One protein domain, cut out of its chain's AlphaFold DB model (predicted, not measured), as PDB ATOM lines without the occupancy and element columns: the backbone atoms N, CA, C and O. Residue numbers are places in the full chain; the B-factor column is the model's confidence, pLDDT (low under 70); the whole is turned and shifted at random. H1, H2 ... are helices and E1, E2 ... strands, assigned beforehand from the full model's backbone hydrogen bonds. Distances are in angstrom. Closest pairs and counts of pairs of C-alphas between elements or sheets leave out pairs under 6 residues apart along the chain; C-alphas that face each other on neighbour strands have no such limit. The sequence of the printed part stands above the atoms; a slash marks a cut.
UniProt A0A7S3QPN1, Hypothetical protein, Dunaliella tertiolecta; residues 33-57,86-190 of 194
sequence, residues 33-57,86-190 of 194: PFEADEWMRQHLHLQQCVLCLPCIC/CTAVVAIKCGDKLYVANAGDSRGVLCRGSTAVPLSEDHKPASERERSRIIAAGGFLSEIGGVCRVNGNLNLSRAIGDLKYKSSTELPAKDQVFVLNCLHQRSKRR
ATOM      1  N   PRO A  33       6.583  72.864 144.942       32.19
ATOM      2  CA  PRO A  33       5.841  71.610 145.040       32.19
ATOM      3  C   PRO A  33       5.931  70.807 143.741       32.19
ATOM      4  O   PRO A  33       6.000  71.355 142.643       32.19
ATOM      5  N   PHE A  34       5.899  69.483 143.844       46.12
ATOM      6  CA  PHE A  34       6.150  68.610 142.704       46.12
ATOM      7  C   PHE A  34       5.093  67.445 142.664       46.12
ATOM      8  O   PHE A  34       4.976  66.736 143.660       46.12
ATOM      9  N   GLU A  35       4.393  67.177 141.520       38.59
ATOM     10  CA  GLU A  35       3.568  65.961 141.144       38.59
ATOM     11  C   GLU A  35       4.091  64.982 140.028       38.59
ATOM     12  O   GLU A  35       4.515  65.400 138.956       38.59
ATOM     13  N   ALA A  36       4.043  63.653 140.223       47.69
ATOM     14  CA  ALA A  36       4.714  62.680 139.334       47.69
ATOM     15  C   ALA A  36       3.734  62.106 138.316       47.69
ATOM     16  O   ALA A  36       2.980  61.191 138.653       47.69
ATOM     17  N   ASP A  37       3.823  62.612 137.084       52.84
ATOM     18  CA  ASP A  37       3.038  62.177 135.928       52.84
ATOM     19  C   ASP A  37       2.883  60.646 135.885       52.84
ATOM     20  O   ASP A  37       3.866  59.900 135.802       52.84
ATOM     21  N   GLU A  38       1.634  60.185 135.942       54.75
ATOM     22  CA  GLU A  38       1.265  58.771 135.952       54.75
ATOM     23  C   GLU A  38       1.798  58.021 134.721       54.75
ATOM     24  O   GLU A  38       2.156  56.844 134.807       54.75
ATOM     25  N   TRP A  39       2.000  58.728 133.605       59.62
ATOM     26  CA  TRP A  39       2.668  58.191 132.426       59.62
ATOM     27  C   TRP A  39       4.081  57.676 132.735       59.62
ATOM     28  O   TRP A  39       4.459  56.616 132.234       59.62
ATOM     29  N   MET A  40       4.853  58.367 133.588       60.78
ATOM     30  CA  MET A  40       6.179  57.893 134.007       60.78
ATOM     31  C   MET A  40       6.075  56.598 134.813       60.78
ATOM     32  O   MET A  40       6.881  55.700 134.603       60.78
ATOM     33  N   ARG A  41       5.063  56.455 135.679       61.66
ATOM     34  CA  ARG A  41       4.849  55.228 136.470       61.66
ATOM     35  C   ARG A  41       4.530  54.017 135.589       61.66
ATOM     36  O   ARG A  41       4.933  52.908 135.920       61.66
ATOM     37  N   GLN A  42       3.828  54.236 134.480       59.47
ATOM     38  CA  GLN A  42       3.429  53.183 133.540       59.47
ATOM     39  C   GLN A  42       4.515  52.827 132.507       59.47
ATOM     40  O   GLN A  42       4.538  51.697 132.028       59.47
ATOM     41  N   HIS A  43       5.397  53.769 132.143       62.91
ATOM     42  CA  HIS A  43       6.310  53.613 130.998       62.91
ATOM     43  C   HIS A  43       7.804  53.658 131.345       62.91
ATOM     44  O   HIS A  43       8.619  53.249 130.518       62.91
ATOM     45  N   LEU A  44       8.203  54.167 132.514       60.75
ATOM     46  CA  LEU A  44       9.609  54.239 132.915       60.75
ATOM     47  C   LEU A  44       9.965  53.064 133.829       60.75
ATOM     48  O   LEU A  44       9.465  52.958 134.947       60.75
ATOM     49  N   HIS A  45      10.901  52.227 133.385       64.19
ATOM     50  CA  HIS A  45      11.464  51.151 134.195       64.19
ATOM     51  C   HIS A  45      12.948  51.429 134.453       64.19
ATOM     52  O   HIS A  45      13.739  51.594 133.521       64.19
ATOM     53  N   LEU A  46      13.322  51.490 135.730       54.03
ATOM     54  CA  LEU A  46      14.696  51.666 136.203       54.03
ATOM     55  C   LEU A  46      15.049  50.438 137.052       54.03
ATOM     56  O   LEU A  46      14.271  50.084 137.938       54.03
ATOM     57  N   GLN A  47      16.175  49.769 136.789       46.81
ATOM     58  CA  GLN A  47      16.447  48.468 137.428       46.81
ATOM     59  C   GLN A  47      17.057  48.524 138.839       46.81
ATOM     60  O   GLN A  47      17.044  47.496 139.511       46.81
ATOM     61  N   GLN A  48      17.497  49.685 139.341       44.06
ATOM     62  CA  GLN A  48      17.750  49.870 140.777       44.06
ATOM     63  C   GLN A  48      17.729  51.351 141.198       44.06
ATOM     64  O   GLN A  48      18.041  52.233 140.403       44.06
ATOM     65  N   CYS A  49      17.317  51.588 142.452       35.66
ATOM     66  CA  CYS A  49      17.251  52.874 143.168       35.66
ATOM     67  C   CYS A  49      16.616  54.059 142.410       35.66
ATOM     68  O   CYS A  49      17.286  54.853 141.755       35.66
ATOM     69  N   VAL A  50      15.301  54.230 142.598       36.47
ATOM     70  CA  VAL A  50      14.496  55.287 141.966       36.47
ATOM     71  C   VAL A  50      14.137  56.392 142.959       36.47
ATOM     72  O   VAL A  50      13.326  56.179 143.857       36.47
ATOM     73  N   LEU A  51      14.646  57.605 142.733       35.66
ATOM     74  CA  LEU A  51      14.045  58.838 143.256       35.66
ATOM     75  C   LEU A  51      13.144  59.444 142.170       35.66
ATOM     76  O   LEU A  51      13.505  60.418 141.514       35.66
ATOM     77  N   CYS A  52      11.961  58.851 141.974       28.36
ATOM     78  CA  CYS A  52      10.891  59.447 141.168       28.36
ATOM     79  C   CYS A  52      10.245  60.561 141.983       28.36
ATOM     80  O   CYS A  52       9.166  60.398 142.558       28.36
ATOM     81  N   LEU A  53      10.953  61.685 142.060       35.12
ATOM     82  CA  LEU A  53      10.373  62.912 142.548       35.12
ATOM     83  C   LEU A  53       9.584  63.611 141.445       35.12
ATOM     84  O   LEU A  53       9.750  63.304 140.264       35.12
ATOM     85  N   PRO A  54       8.674  64.502 141.830       33.09
ATOM     86  CA  PRO A  54       7.523  64.692 140.960       33.09
ATOM     87  C   PRO A  54       7.659  65.987 140.066       33.09
ATOM     88  O   PRO A  54       8.757  66.192 139.564       33.09
ATOM     89  N   CYS A  55       6.629  66.806 139.758       26.69
ATOM     90  CA  CYS A  55       6.609  68.220 139.261       26.69
ATOM     91  C   CYS A  55       5.152  68.778 139.016       26.69
ATOM     92  O   CYS A  55       4.515  68.356 138.056       26.69
ATOM     93  N   ILE A  56       4.602  69.724 139.821       32.03
ATOM     94  CA  ILE A  56       3.391  70.535 139.473       32.03
ATOM     95  C   ILE A  56       3.824  71.998 139.284       32.03
ATOM     96  O   ILE A  56       4.806  72.439 139.870       32.03
ATOM     97  N   CYS A  57       3.135  72.742 138.419       25.72
ATOM     98  CA  CYS A  57       3.648  73.997 137.860       25.72
ATOM     99  C   CYS A  57       3.049  75.269 138.482       25.72
ATOM    100  O   CYS A  57       1.827  75.398 138.531       25.72
ATOM    101  N   CYS A  86      27.281  53.762 145.966       81.38
ATOM    102  CA  CYS A  86      26.005  53.391 145.359       81.38
ATOM    103  C   CYS A  86      25.874  53.876 143.911       81.38
ATOM    104  O   CYS A  86      26.501  54.851 143.484       81.38
ATOM    105  N   THR A  87      25.035  53.174 143.148       84.56
ATOM    106  CA  THR A  87      24.644  53.571 141.794       84.56
ATOM    107  C   THR A  87      23.320  54.332 141.830       84.56
ATOM    108  O   THR A  87      22.492  54.123 142.718       84.56
ATOM    109  N   ALA A  88      23.120  55.240 140.879       81.50
ATOM    110  CA  ALA A  88      21.915  56.055 140.800       81.50
ATOM    111  C   ALA A  88      21.540  56.357 139.347       81.50
ATOM    112  O   ALA A  88      22.351  56.885 138.586       81.50
ATOM    113  N   VAL A  89      20.277  56.098 138.995       79.50
ATOM    114  CA  VAL A  89      19.648  56.608 137.770       79.50
ATOM    115  C   VAL A  89      18.525  57.551 138.167       79.50
ATOM    116  O   VAL A  89      17.596  57.169 138.875       79.50
ATOM    117  N   VAL A  90      18.594  58.789 137.687       80.81
ATOM    118  CA  VAL A  90      17.596  59.825 137.958       80.81
ATOM    119  C   VAL A  90      16.978  60.261 136.639       80.81
ATOM    120  O   VAL A  90      17.691  60.598 135.693       80.81
ATOM    121  N   ALA A  91      15.648  60.271 136.584       76.75
ATOM    122  CA  ALA A  91      14.878  60.748 135.445       76.75
ATOM    123  C   ALA A  91      13.960  61.892 135.888       76.75
ATOM    124  O   ALA A  91      13.227  61.755 136.863       76.75
ATOM    125  N   ILE A  92      14.001  63.017 135.172       78.00
ATOM    126  CA  ILE A  92      13.218  64.220 135.477       78.00
ATOM    127  C   ILE A  92      12.441  64.623 134.226       78.00
ATOM    128  O   ILE A  92      13.034  64.937 133.189       78.00
ATOM    129  N   LYS A  93      11.109  64.638 134.321       75.38
ATOM    130  CA  LYS A  93      10.226  65.157 133.272       75.38
ATOM    131  C   LYS A  93       9.922  66.631 133.529       75.38
ATOM    132  O   LYS A  93       9.376  66.985 134.565       75.38
ATOM    133  N   CYS A  94      10.233  67.480 132.557       75.44
ATOM    134  CA  CYS A  94       9.929  68.908 132.566       75.44
ATOM    135  C   CYS A  94       9.156  69.241 131.283       75.44
ATOM    136  O   CYS A  94       9.731  69.301 130.189       75.44
ATOM    137  N   GLY A  95       7.830  69.373 131.397       78.56
ATOM    138  CA  GLY A  95       6.930  69.467 130.244       78.56
ATOM    139  C   GLY A  95       7.092  68.272 129.292       78.56
ATOM    140  O   GLY A  95       6.970  67.117 129.703       78.56
ATOM    141  N   ASP A  96       7.413  68.561 128.028       73.94
ATOM    142  CA  ASP A  96       7.656  67.576 126.960       73.94
ATOM    143  C   ASP A  96       9.092  67.024 126.904       73.94
ATOM    144  O   ASP A  96       9.448  66.313 125.958       73.94
ATOM    145  N   LYS A  97       9.954  67.375 127.865       72.62
ATOM    146  CA  LYS A  97      11.354  66.934 127.912       72.62
ATOM    147  C   LYS A  97      11.564  65.939 129.046       72.62
ATOM    148  O   LYS A  97      11.236  66.236 130.191       72.62
ATOM    149  N   LEU A  98      12.171  64.797 128.732       73.56
ATOM    150  CA  LEU A  98      12.699  63.864 129.724       73.56
ATOM    151  C   LEU A  98      14.223  64.000 129.786       73.56
ATOM    152  O   LEU A  98      14.900  63.762 128.784       73.56
ATOM    153  N   TYR A  99      14.747  64.377 130.948       77.31
ATOM    154  CA  TYR A  99      16.177  64.405 131.252       77.31
ATOM    155  C   TYR A  99      16.553  63.160 132.047       77.31
ATOM    156  O   TYR A  99      15.828  62.802 132.974       77.31
ATOM    157  N   VAL A 100      17.679  62.523 131.716       76.38
ATOM    158  CA  VAL A 100      18.186  61.365 132.465       76.38
ATOM    159  C   VAL A 100      19.666  61.531 132.782       76.38
ATOM    160  O   VAL A 100      20.466  61.939 131.936       76.38
ATOM    161  N   ALA A 101      20.007  61.208 134.024       79.81
ATOM    162  CA  ALA A 101      21.358  61.127 134.548       79.81
ATOM    163  C   ALA A 101      21.595  59.717 135.107       79.81
ATOM    164  O   ALA A 101      20.700  59.133 135.715       79.81
ATOM    165  N   ASN A 102      22.798  59.184 134.902       82.12
ATOM    166  CA  ASN A 102      23.233  57.911 135.470       82.12
ATOM    167  C   ASN A 102      24.641  58.054 136.065       82.12
ATOM    168  O   ASN A 102      25.516  58.652 135.432       82.12
ATOM    169  N   ALA A 103      24.850  57.444 137.228       83.62
ATOM    170  CA  ALA A 103      26.144  57.151 137.823       83.62
ATOM    171  C   ALA A 103      26.157  55.667 138.234       83.62
ATOM    172  O   ALA A 103      25.463  55.273 139.172       83.62
ATOM    173  N   GLY A 104      26.930  54.845 137.515       86.62
ATOM    174  CA  GLY A 104      27.008  53.392 137.711       86.62
ATOM    175  C   GLY A 104      26.459  52.564 136.550       86.62
ATOM    176  O   GLY A 104      26.298  53.061 135.433       86.62
ATOM    177  N   ASP A 105      26.222  51.279 136.809       86.50
ATOM    178  CA  ASP A 105      25.735  50.281 135.849       86.50
ATOM    179  C   ASP A 105      24.210  50.081 135.868       86.50
ATOM    180  O   ASP A 105      23.672  49.425 134.975       86.50
ATOM    181  N   SER A 106      23.509  50.700 136.822       84.56
ATOM    182  CA  SER A 106      22.051  50.824 136.809       84.56
ATOM    183  C   SER A 106      21.563  51.431 135.487       84.56
ATOM    184  O   SER A 106      22.118  52.409 134.975       84.56
ATOM    185  N   ARG A 107      20.487  50.864 134.933       84.38
ATOM    186  CA  ARG A 107      19.944  51.255 133.626       84.38
ATOM    187  C   ARG A 107      18.535  51.823 133.727       84.38
ATOM    188  O   ARG A 107      17.667  51.238 134.379       84.38
ATOM    189  N   GLY A 108      18.304  52.928 133.019       81.69
ATOM    190  CA  GLY A 108      16.978  53.475 132.762       81.69
ATOM    191  C   GLY A 108      16.474  53.156 131.361       81.69
ATOM    192  O   GLY A 108      17.189  53.336 130.371       81.69
ATOM    193  N   VAL A 109      15.226  52.696 131.273       83.75
ATOM    194  CA  VAL A 109      14.571  52.283 130.028       83.75
ATOM    195  C   VAL A 109      13.173  52.892 129.953       83.75
ATOM    196  O   VAL A 109      12.391  52.811 130.898       83.75
ATOM    197  N   LEU A 110      12.847  53.487 128.805       84.25
ATOM    198  CA  LEU A 110      11.507  53.952 128.470       84.25
ATOM    199  C   LEU A 110      10.797  52.909 127.609       84.25
ATOM    200  O   LEU A 110      11.232  52.636 126.492       84.25
ATOM    201  N   CYS A 111       9.670  52.392 128.076       82.50
ATOM    202  CA  CYS A 111       8.725  51.692 127.223       82.50
ATOM    203  C   CYS A 111       7.992  52.704 126.327       82.50
ATOM    204  O   CYS A 111       7.453  53.706 126.802       82.50
ATOM    205  N   ARG A 112       7.979  52.470 125.012       78.50
ATOM    206  CA  ARG A 112       7.254  53.297 124.045       78.50
ATOM    207  C   ARG A 112       6.494  52.408 123.067       78.50
ATOM    208  O   ARG A 112       7.081  51.854 122.139       78.50
ATOM    209  N   GLY A 113       5.183  52.288 123.272       82.94
ATOM    210  CA  GLY A 113       4.388  51.264 122.593       82.94
ATOM    211  C   GLY A 113       4.896  49.881 123.002       82.94
ATOM    212  O   GLY A 113       5.022  49.605 124.187       82.94
ATOM    213  N   SER A 114       5.258  49.047 122.030       83.94
ATOM    214  CA  SER A 114       5.870  47.728 122.252       83.94
ATOM    215  C   SER A 114       7.410  47.737 122.282       83.94
ATOM    216  O   SER A 114       8.025  46.674 122.304       83.94
ATOM    217  N   THR A 115       8.063  48.907 122.242       82.06
ATOM    218  CA  THR A 115       9.532  49.014 122.134       82.06
ATOM    219  C   THR A 115      10.171  49.547 123.414       82.06
ATOM    220  O   THR A 115       9.839  50.640 123.874       82.06
ATOM    221  N   ALA A 116      11.151  48.817 123.947       84.94
ATOM    222  CA  ALA A 116      12.023  49.278 125.022       84.94
ATOM    223  C   ALA A 116      13.138  50.182 124.463       84.94
ATOM    224  O   ALA A 116      13.927  49.769 123.615       84.94
ATOM    225  N   VAL A 117      13.214  51.424 124.941       84.19
ATOM    226  CA  VAL A 117      14.165  52.444 124.483       84.19
ATOM    227  C   VAL A 117      15.122  52.798 125.628       84.19
ATOM    228  O   VAL A 117      14.666  53.354 126.630       84.19
ATOM    229  N   PRO A 118      16.443  52.558 125.514       83.38
ATOM    230  CA  PRO A 118      17.386  52.948 126.559       83.38
ATOM    231  C   PRO A 118      17.422  54.474 126.745       83.38
ATOM    232  O   PRO A 118      17.325  55.250 125.783       83.38
ATOM    233  N   LEU A 119      17.536  54.899 128.002       81.56
ATOM    234  CA  LEU A 119      17.665  56.297 128.428       81.56
ATOM    235  C   LEU A 119      18.996  56.599 129.131       81.56
ATOM    236  O   LEU A 119      19.308  57.770 129.337       81.56
ATOM    237  N   SER A 120      19.737  55.564 129.526       83.75
ATOM    238  CA  SER A 120      21.091  55.666 130.062       83.75
ATOM    239  C   SER A 120      22.003  54.605 129.443       83.75
ATOM    240  O   SER A 120      21.541  53.573 128.950       83.75
ATOM    241  N   GLU A 121      23.306  54.867 129.494       84.81
ATOM    242  CA  GLU A 121      24.379  53.905 129.230       84.81
ATOM    243  C   GLU A 121      24.969  53.434 130.565       84.81
ATOM    244  O   GLU A 121      25.123  54.240 131.488       84.81
ATOM    245  N   ASP A 122      25.296  52.143 130.670       87.25
ATOM    246  CA  ASP A 122      25.941  51.565 131.854       87.25
ATOM    247  C   ASP A 122      27.418  51.993 131.918       87.25
ATOM    248  O   ASP A 122      28.179  51.812 130.960       87.25
ATOM    249  N   HIS A 123      27.871  52.466 133.075       87.50
ATOM    250  CA  HIS A 123      29.267  52.845 133.294       87.50
ATOM    251  C   HIS A 123      30.104  51.640 133.742       87.50
ATOM    252  O   HIS A 123      30.398  51.453 134.926       87.50
ATOM    253  N   LYS A 124      30.446  50.792 132.765       89.25
ATOM    254  CA  LYS A 124      31.262  49.587 132.958       89.25
ATOM    255  C   LYS A 124      32.746  49.873 132.690       89.25
ATOM    256  O   LYS A 124      33.049  50.513 131.685       89.25
ATOM    257  N   PRO A 125      33.687  49.342 133.496       90.62
ATOM    258  CA  PRO A 125      35.130  49.521 133.287       90.62
ATOM    259  C   PRO A 125      35.649  49.056 131.922       90.62
ATOM    260  O   PRO A 125      36.611  49.620 131.412       90.62
ATOM    261  N   ALA A 126      35.000  48.055 131.322       88.75
ATOM    262  CA  ALA A 126      35.334  47.542 129.992       88.75
ATOM    263  C   ALA A 126      34.938  48.494 128.840       88.75
ATOM    264  O   ALA A 126      35.377  48.297 127.709       88.75
ATOM    265  N   SER A 127      34.113  49.515 129.096       89.69
ATOM    266  CA  SER A 127      33.740  50.515 128.094       89.69
ATOM    267  C   SER A 127      34.947  51.387 127.754       89.69
ATOM    268  O   SER A 127      35.535  51.983 128.653       89.69
ATOM    269  N   GLU A 128      35.278  51.539 126.469       91.19
ATOM    270  CA  GLU A 128      36.526  52.182 126.016       91.19
ATOM    271  C   GLU A 128      36.775  53.577 126.624       91.19
ATOM    272  O   GLU A 128      37.885  53.902 127.044       91.19
ATOM    273  N   ARG A 129      35.712  54.378 126.777       89.38
ATOM    274  CA  ARG A 129      35.754  55.695 127.435       89.38
ATOM    275  C   ARG A 129      36.157  55.620 128.912       89.38
ATOM    276  O   ARG A 129      36.904  56.470 129.394       89.38
ATOM    277  N   GLU A 130      35.626  54.638 129.631       91.62
ATOM    278  CA  GLU A 130      35.877  54.448 131.059       91.62
ATOM    279  C   GLU A 130      37.262  53.846 131.274       91.62
ATOM    280  O   GLU A 130      38.027  54.365 132.082       91.62
ATOM    281  N   ARG A 131      37.614  52.834 130.472       92.25
ATOM    282  CA  ARG A 131      38.947  52.232 130.393       92.25
ATOM    283  C   ARG A 131      40.035  53.276 130.165       92.25
ATOM    284  O   ARG A 131      40.987  53.332 130.939       92.25
ATOM    285  N   SER A 132      39.870  54.124 129.149       92.88
ATOM    286  CA  SER A 132      40.811  55.203 128.833       92.88
ATOM    287  C   SER A 132      41.024  56.149 130.019       92.88
ATOM    288  O   SER A 132      42.165  56.466 130.343       92.88
ATOM    289  N   ARG A 133      39.948  56.554 130.716       92.94
ATOM    290  CA  ARG A 133      40.054  57.393 131.922       92.94
ATOM    291  C   ARG A 133      40.766  56.666 133.064       92.94
ATOM    292  O   ARG A 133      41.661  57.238 133.668       92.94
ATOM    293  N   ILE A 134      40.383  55.422 133.353       92.56
ATOM    294  CA  ILE A 134      40.951  54.620 134.447       92.56
ATOM    295  C   ILE A 134      42.464  54.456 134.273       92.56
ATOM    296  O   ILE A 134      43.202  54.675 135.229       92.56
ATOM    297  N   ILE A 135      42.918  54.142 133.056       92.38
ATOM    298  CA  ILE A 135      44.343  53.986 132.731       92.38
ATOM    299  C   ILE A 135      45.076  55.333 132.812       92.38
ATOM    300  O   ILE A 135      46.144  55.409 133.414       92.38
ATOM    301  N   ALA A 136      44.497  56.410 132.268       91.94
ATOM    302  CA  ALA A 136      45.078  57.755 132.364       91.94
ATOM    303  C   ALA A 136      45.184  58.261 133.816       91.94
ATOM    304  O   ALA A 136      46.083  59.036 134.130       91.94
ATOM    305  N   ALA A 137      44.304  57.793 134.702       90.31
ATOM    306  CA  ALA A 137      44.305  58.093 136.131       90.31
ATOM    307  C   ALA A 137      45.273  57.218 136.961       90.31
ATOM    308  O   ALA A 137      45.223  57.255 138.189       90.31
ATOM    309  N   GLY A 138      46.106  56.389 136.318       90.50
ATOM    310  CA  GLY A 138      47.035  55.467 136.988       90.50
ATOM    311  C   GLY A 138      46.387  54.200 137.562       90.50
ATOM    312  O   GLY A 138      47.057  53.415 138.232       90.50
ATOM    313  N   GLY A 139      45.095  53.975 137.309       89.94
ATOM    314  CA  GLY A 139      44.402  52.735 137.651       89.94
ATOM    315  C   GLY A 139      44.640  51.630 136.620       89.94
ATOM    316  O   GLY A 139      45.023  51.876 135.477       89.94
ATOM    317  N   PHE A 140      44.354  50.388 137.005       91.56
ATOM    318  CA  PHE A 140      44.435  49.228 136.115       91.56
ATOM    319  C   PHE A 140      43.119  48.452 136.073       91.56
ATOM    320  O   PHE A 140      42.249  48.595 136.933       91.56
ATOM    321  N   LEU A 141      42.976  47.610 135.051       92.62
ATOM    322  CA  LEU A 141      41.848  46.699 134.895       92.62
ATOM    323  C   LEU A 141      42.338  45.259 135.031       92.62
ATOM    324  O   LEU A 141      43.305  44.869 134.379       92.62
ATOM    325  N   SER A 142      41.655  44.469 135.853       92.94
ATOM    326  CA  SER A 142      41.865  43.026 135.969       92.94
ATOM    327  C   SER A 142      40.612  42.297 135.525       92.94
ATOM    328  O   SER A 142      39.519  42.585 136.013       92.94
ATOM    329  N   GLU A 143      40.763  41.333 134.627       92.38
ATOM    330  CA  GLU A 143      39.670  40.461 134.218       92.38
ATOM    331  C   GLU A 143      39.724  39.168 135.033       92.38
ATOM    332  O   GLU A 143      40.686  38.407 134.954       92.38
ATOM    333  N   ILE A 144      38.704  38.939 135.862       88.88
ATOM    334  CA  ILE A 144      38.610  37.763 136.733       88.88
ATOM    335  C   ILE A 144      37.260  37.101 136.460       88.88
ATOM    336  O   ILE A 144      36.213  37.706 136.690       88.88
ATOM    337  N   GLY A 145      37.281  35.874 135.931       87.50
ATOM    338  CA  GLY A 145      36.063  35.132 135.579       87.50
ATOM    339  C   GLY A 145      35.205  35.812 134.503       87.50
ATOM    340  O   GLY A 145      33.982  35.768 134.593       87.50
ATOM    341  N   GLY A 146      35.825  36.496 133.532       87.75
ATOM    342  CA  GLY A 146      35.121  37.256 132.488       87.75
ATOM    343  C   GLY A 146      34.509  38.583 132.960       87.75
ATOM    344  O   GLY A 146      33.757  39.216 132.221       87.75
ATOM    345  N   VAL A 147      34.806  39.021 134.192       87.69
ATOM    346  CA  VAL A 147      34.354  40.309 134.735       87.69
ATOM    347  C   VAL A 147      35.543  41.249 134.891       87.69
ATOM    348  O   VAL A 147      36.475  40.983 135.650       87.69
ATOM    349  N   CYS A 148      35.484  42.382 134.194       89.88
ATOM    350  CA  CYS A 148      36.470  43.450 134.291       89.88
ATOM    351  C   CYS A 148      36.290  44.247 135.595       89.88
ATOM    352  O   CYS A 148      35.233  44.839 135.823       89.88
ATOM    353  N   ARG A 149      37.334  44.298 136.430       91.56
ATOM    354  CA  ARG A 149      37.371  45.016 137.713       91.56
ATOM    355  C   ARG A 149      38.464  46.080 137.734       91.56
ATOM    356  O   ARG A 149      39.602  45.814 137.356       91.56
ATOM    357  N   VAL A 150      38.129  47.265 138.230       90.56
ATOM    358  CA  VAL A 150      39.065  48.365 138.479       90.56
ATOM    359  C   VAL A 150      39.911  48.045 139.703       90.56
ATOM    360  O   VAL A 150      39.376  47.706 140.763       90.56
ATOM    361  N   ASN A 151      41.229  48.128 139.539       88.94
ATOM    362  CA  ASN A 151      42.242  47.782 140.537       88.94
ATOM    363  C   ASN A 151      41.982  46.405 141.192       88.94
ATOM    364  O   ASN A 151      42.160  46.230 142.395       88.94
ATOM    365  N   GLY A 152      41.464  45.442 140.414       86.69
ATOM    366  CA  GLY A 152      41.083  44.101 140.878       86.69
ATOM    367  C   GLY A 152      39.835  44.014 141.770       86.69
ATOM    368  O   GLY A 152      39.384  42.907 142.057       86.69
ATOM    369  N   ASN A 153      39.242  45.138 142.182       86.75
ATOM    370  CA  ASN A 153      38.232  45.178 143.240       86.75
ATOM    371  C   ASN A 153      36.807  45.419 142.700       86.75
ATOM    372  O   ASN A 153      35.996  44.491 142.670       86.75
ATOM    373  N   LEU A 154      36.495  46.624 142.216       86.38
ATOM    374  CA  LEU A 154      35.132  47.001 141.807       86.38
ATOM    375  C   LEU A 154      34.860  46.753 140.317       86.38
ATOM    376  O   LEU A 154      35.665  47.108 139.466       86.38
ATOM    377  N   ASN A 155      33.686  46.219 139.980       89.12
ATOM    378  CA  ASN A 155      33.209  46.008 138.600       89.12
ATOM    379  C   ASN A 155      32.469  47.226 137.996       89.12
ATOM    380  O   ASN A 155      31.887  47.120 136.916       89.12
ATOM    381  N   LEU A 156      32.488  48.368 138.684       88.31
ATOM    382  CA  LEU A 156      31.886  49.644 138.279       88.31
ATOM    383  C   LEU A 156      32.981  50.639 137.881       88.31
ATOM    384  O   LEU A 156      34.121  50.478 138.299       88.31
ATOM    385  N   SER A 157      32.655  51.681 137.111       88.12
ATOM    386  CA  SER A 157      33.579  52.806 136.856       88.12
ATOM    387  C   SER A 157      33.070  54.160 137.362       88.12
ATOM    388  O   SER A 157      33.809  55.149 137.321       88.12
ATOM    389  N   ARG A 158      31.811  54.234 137.811       88.06
ATOM    390  CA  ARG A 158      31.168  55.431 138.374       88.06
ATOM    391  C   ARG A 158      30.235  55.037 139.510       88.06
ATOM    392  O   ARG A 158      29.553  54.025 139.405       88.06
ATOM    393  N   ALA A 159      30.204  55.846 140.559       84.00
ATOM    394  CA  ALA A 159      29.349  55.678 141.732       84.00
ATOM    395  C   ALA A 159      29.287  57.001 142.513       84.00
ATOM    396  O   ALA A 159      30.194  57.831 142.380       84.00
ATOM    397  N   ILE A 160      28.252  57.173 143.336       82.00
ATOM    398  CA  ILE A 160      28.241  58.110 144.474       82.00
ATOM    399  C   ILE A 160      28.977  57.418 145.631       82.00
ATOM    400  O   ILE A 160      28.840  56.207 145.783       82.00
ATOM    401  N   GLY A 161      29.748  58.145 146.442       80.94
ATOM    402  CA  GLY A 161      30.598  57.552 147.481       80.94
ATOM    403  C   GLY A 161      31.889  56.974 146.897       80.94
ATOM    404  O   GLY A 161      32.497  57.601 146.029       80.94
ATOM    405  N   ASP A 162      32.333  55.799 147.356       81.69
ATOM    406  CA  ASP A 162      33.571  55.149 146.874       81.69
ATOM    407  C   ASP A 162      34.814  56.071 146.936       81.69
ATOM    408  O   ASP A 162      35.701  56.045 146.074       81.69
ATOM    409  N   LEU A 163      34.886  56.919 147.970       80.88
ATOM    410  CA  LEU A 163      35.841  58.035 148.062       80.88
ATOM    411  C   LEU A 163      37.313  57.584 148.031       80.88
ATOM    412  O   LEU A 163      38.173  58.328 147.567       80.88
ATOM    413  N   LYS A 164      37.594  56.332 148.422       80.69
ATOM    414  CA  LYS A 164      38.919  55.691 148.323       80.69
ATOM    415  C   LYS A 164      39.507  55.642 146.902       80.69
ATOM    416  O   LYS A 164      40.704  55.434 146.753       80.69
ATOM    417  N   TYR A 165      38.685  55.838 145.866       80.38
ATOM    418  CA  TYR A 165      39.106  55.912 144.459       80.38
ATOM    419  C   TYR A 165      39.057  57.336 143.867       80.38
ATOM    420  O   TYR A 165      39.195  57.502 142.651       80.38
ATOM    421  N   LYS A 166      38.804  58.347 144.708       82.19
ATOM    422  CA  LYS A 166      38.625  59.768 144.352       82.19
ATOM    423  C   LYS A 166      39.614  60.690 145.084       82.19
ATOM    424  O   LYS A 166      39.448  61.905 145.073       82.19
ATOM    425  N   SER A 167      40.617  60.106 145.739       79.44
ATOM    426  CA  SER A 167      41.561  60.771 146.640       79.44
ATOM    427  C   SER A 167      42.864  61.244 145.979       79.44
ATOM    428  O   SER A 167      43.737  61.746 146.682       79.44
ATOM    429  N   SER A 168      43.028  61.112 144.652       79.62
ATOM    430  CA  SER A 168      44.229  61.641 143.985       79.62
ATOM    431  C   SER A 168      44.228  63.170 144.033       79.62
ATOM    432  O   SER A 168      43.303  63.809 143.538       79.62
ATOM    433  N   THR A 169      45.270  63.762 144.608       80.69
ATOM    434  CA  THR A 169      45.456  65.220 144.682       80.69
ATOM    435  C   THR A 169      45.956  65.826 143.368       80.69
ATOM    436  O   THR A 169      45.829  67.030 143.165       80.69
ATOM    437  N   GLU A 170      46.495  65.003 142.466       84.75
ATOM    438  CA  GLU A 170      47.074  65.427 141.184       84.75
ATOM    439  C   GLU A 170      46.027  65.549 140.064       84.75
ATOM    440  O   GLU A 170      46.257  66.226 139.061       84.75
ATOM    441  N   LEU A 171      44.864  64.904 140.223       85.19
ATOM    442  CA  LEU A 171      43.836  64.793 139.187       85.19
ATOM    443  C   LEU A 171      42.553  65.551 139.568       85.19
ATOM    444  O   LEU A 171      42.038  65.395 140.676       85.19
ATOM    445  N   PRO A 172      41.934  66.317 138.650       84.31
ATOM    446  CA  PRO A 172      40.625  66.908 138.909       84.31
ATOM    447  C   PRO A 172      39.551  65.815 139.025       84.31
ATOM    448  O   PRO A 172      39.632  64.776 138.375       84.31
ATOM    449  N   ALA A 173      38.474  66.076 139.773       78.94
ATOM    450  CA  ALA A 173      37.408  65.101 140.075       78.94
ATOM    451  C   ALA A 173      36.745  64.413 138.853       78.94
ATOM    452  O   ALA A 173      36.104  63.372 138.992       78.94
ATOM    453  N   LYS A 174      36.881  64.984 137.647       81.06
ATOM    454  CA  LYS A 174      36.404  64.413 136.372       81.06
ATOM    455  C   LYS A 174      37.335  63.365 135.742       81.06
ATOM    456  O   LYS A 174      36.873  62.616 134.883       81.06
ATOM    457  N   ASP A 175      38.596  63.321 136.165       85.88
ATOM    458  CA  ASP A 175      39.663  62.495 135.586       85.88
ATOM    459  C   ASP A 175      40.200  61.460 136.602       85.88
ATOM    460  O   ASP A 175      41.174  60.775 136.327       85.88
ATOM    461  N   GLN A 176      39.552  61.321 137.766       87.25
ATOM    462  CA  GLN A 176      39.857  60.310 138.789       87.25
ATOM    463  C   GLN A 176      39.572  58.877 138.294       87.25
ATOM    464  O   GLN A 176      38.789  58.657 137.359       87.25
ATOM    465  N   VAL A 177      40.147  57.877 138.973       86.12
ATOM    466  CA  VAL A 177      39.928  56.449 138.667       86.12
ATOM    467  C   VAL A 177      38.434  56.109 138.727       86.12
ATOM    468  O   VAL A 177      37.904  55.519 137.785       86.12
ATOM    469  N   PHE A 178      37.722  56.573 139.760       86.50
ATOM    470  CA  PHE A 178      36.255  56.605 139.807       86.50
ATOM    471  C   PHE A 178      35.751  58.038 139.731       86.50
ATOM    472  O   PHE A 178      36.301  58.924 140.371       86.50
ATOM    473  N   VAL A 179      34.649  58.264 139.017       83.69
ATOM    474  CA  VAL A 179      34.037  59.598 138.919       83.69
ATOM    475  C   VAL A 179      32.545  59.534 139.184       83.69
ATOM    476  O   VAL A 179      31.881  58.573 138.803       83.69
ATOM    477  N   LEU A 180      32.004  60.588 139.787       71.69
ATOM    478  CA  LEU A 180      30.557  60.754 139.913       71.69
ATOM    479  C   LEU A 180      29.921  61.394 138.669       71.69
ATOM    480  O   LEU A 180      28.725  61.251 138.446       71.69
ATOM    481  N   ASN A 181      30.704  62.109 137.854       64.94
ATOM    482  CA  ASN A 181      30.182  63.016 136.831       64.94
ATOM    483  C   ASN A 181      29.099  62.361 135.946       64.94
ATOM    484  O   ASN A 181      29.391  61.454 135.164       64.94
ATOM    485  N   CYS A 182      27.856  62.824 136.064       55.41
ATOM    486  CA  CYS A 182      26.729  62.297 135.304       55.41
ATOM    487  C   CYS A 182      26.875  62.655 133.823       55.41
ATOM    488  O   CYS A 182      26.897  63.831 133.452       55.41
ATOM    489  N   LEU A 183      26.889  61.652 132.942       52.41
ATOM    490  CA  LEU A 183      26.694  61.915 131.519       52.41
ATOM    491  C   LEU A 183      25.236  62.321 131.301       52.41
ATOM    492  O   LEU A 183      24.342  61.480 131.349       52.41
ATOM    493  N   HIS A 184      24.998  63.615 131.072       51.97
ATOM    494  CA  HIS A 184      23.683  64.121 130.689       51.97
ATOM    495  C   HIS A 184      23.252  63.467 129.373       51.97
ATOM    496  O   HIS A 184      23.736  63.833 128.296       51.97
ATOM    497  N   GLN A 185      22.328  62.510 129.445       49.03
ATOM    498  CA  GLN A 185      21.753  61.923 128.247       49.03
ATOM    499  C   GLN A 185      20.632  62.835 127.748       49.03
ATOM    500  O   GLN A 185      19.700  63.182 128.475       49.03
ATOM    501  N   ARG A 186      20.803  63.299 126.502       51.38
ATOM    502  CA  ARG A 186      20.039  64.396 125.889       51.38
ATOM    503  C   ARG A 186      18.533  64.249 126.094       51.38
ATOM    504  O   ARG A 186      17.969  63.193 125.819       51.38
ATOM    505  N   SER A 187      17.892  65.379 126.405       49.44
ATOM    506  CA  SER A 187      16.437  65.568 126.385       49.44
ATOM    507  C   SER A 187      15.764  64.863 125.200       49.44
ATOM    508  O   SER A 187      15.733  65.404 124.086       49.44
ATOM    509  N   LYS A 188      15.129  63.710 125.440       56.66
ATOM    510  CA  LYS A 188      14.210  63.112 124.465       56.66
ATOM    511  C   LYS A 188      12.907  63.904 124.520       56.66
ATOM    512  O   LYS A 188      12.193  63.880 125.520       56.66
ATOM    513  N   ARG A 189      12.631  64.653 123.448       52.56
ATOM    514  CA  ARG A 189      11.362  65.366 123.268       52.56
ATOM    515  C   ARG A 189      10.240  64.353 123.050       52.56
ATOM    516  O   ARG A 189      10.373  63.469 122.201       52.56
ATOM    517  N   ARG A 190       9.115  64.528 123.743       53.97
ATOM    518  CA  ARG A 190       7.836  63.900 123.396       53.97
ATOM    519  C   ARG A 190       7.474  64.331 121.972       53.97
ATOM    520  O   ARG A 190       7.075  65.466 121.737       53.97
TER     521      ARG A 190
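What this domain is: This is residues 33 to 57 and 86 to 190 of the 194 residues of the protein "Hypothetical protein" of Dunaliella tertiolecta (UniProt A0A7S3QPN1). Look for two lobes set along the longest axis: one holds two small three-stranded sheets, E1 E4 E5 and E2 E3 E8, loosely and only partly face to face, with H1 beside the first of them; the other holds H2, the hairpin E6 and E7 and much of a long loop, residues 151 to 184. Residues 119 to 127 lead from the first lobe to the second, and the long loop leads back to the first, where E8 joins E3. The printed part has 130 residues with two named helices and eight named strands, in the order H1 E1 E2 E3 E4 E5 H2 E6 E7 E8, and each of the three sheets is antiparallel. The class is mixed, helices and strands, though under half of the residues, 54 of 130, are in named elements. The whole is only just compact, close to loose, with a radius of gyration of the C-alphas of 16.6 A and spans of 46 by 32 by 21 A.

How they stand to each other: Begin with H1, residues 38 to 43, and E1, residues 44 to 46, joined by a tight link. Across the cut, find E2, residues 88 to 94, and E3, residues 97 to 103, a hairpin at 167 degrees; N 90 and O 101 are 2.9 A apart, within hydrogen-bond range. After a tight link, E4, residues 108 to 112, and E5, residues 115 to 118, form another hairpin, with N 110 and O 117 2.8 A apart. E4 is also the antiparallel neighbour of E1, with N 45 and O 109 3.0 A apart, and the sheet runs E1 E4 E5. H1 is on this sheet and stands at the sheet's level, its height being 1.9 A over a local plane fitted to only 6 C-alphas; its closest C-alphas to E4 are those of His 43 and Cys 111, 4.9 A. The closest C-alphas of E2 and E4 are those of Val 89 and Gly 108, 6.5 A. Farther along the chain, H2, residues 128 to 136, is followed by the hairpin of E6, residues 141 to 144, and E7, residues 147 to 150, where N 149 and O 142 are 2.8 A apart. The closest C-alphas of H2 and E6 are those of Arg 131 and Leu 141, 7.7 A. Last, E8, residues 185 to 189, is antiparallel to E3 at 161 degrees, with N 185 and O 100 3.2 A apart; it is apart from E7. In H1 and H2 every O i to N i+4 pair is within hydrogen-bond range.

Where its parts are: Find C-alpha 38 at (1.265, 58.771, 135.952), where H1 begins; it runs 8.8 A to C-alpha 43, and E1 follows for 6.6 A. E2 covers 19.4 A and E3 20.3 A, followed by E4 with 13.1 A and E5 with 9.8 A. Look for C-alpha 128 at (36.526, 52.182, 126.016); from there H2 runs 12.0 A to C-alpha 136. E6 then covers 9.7 A and E7 10.1 A. E8 runs 12.0 A and ends at C-alpha 189, (11.362, 65.366, 123.268).

The domain as a whole: The two C-alphas farthest apart are those of Cys 57 and Gly 145, 50.7 A. Residues 58 to 85 are not printed, and C-alphas 57 and 86 are 31.3 A apart across that cut. Of the links that are printed whole, the one from E7 to E8 is long, with 34 residues. The mean pLDDT of the printed part is 74.8; look for values under 70 at residues 33 to 57 and 181 to 190, where the model's confidence is low.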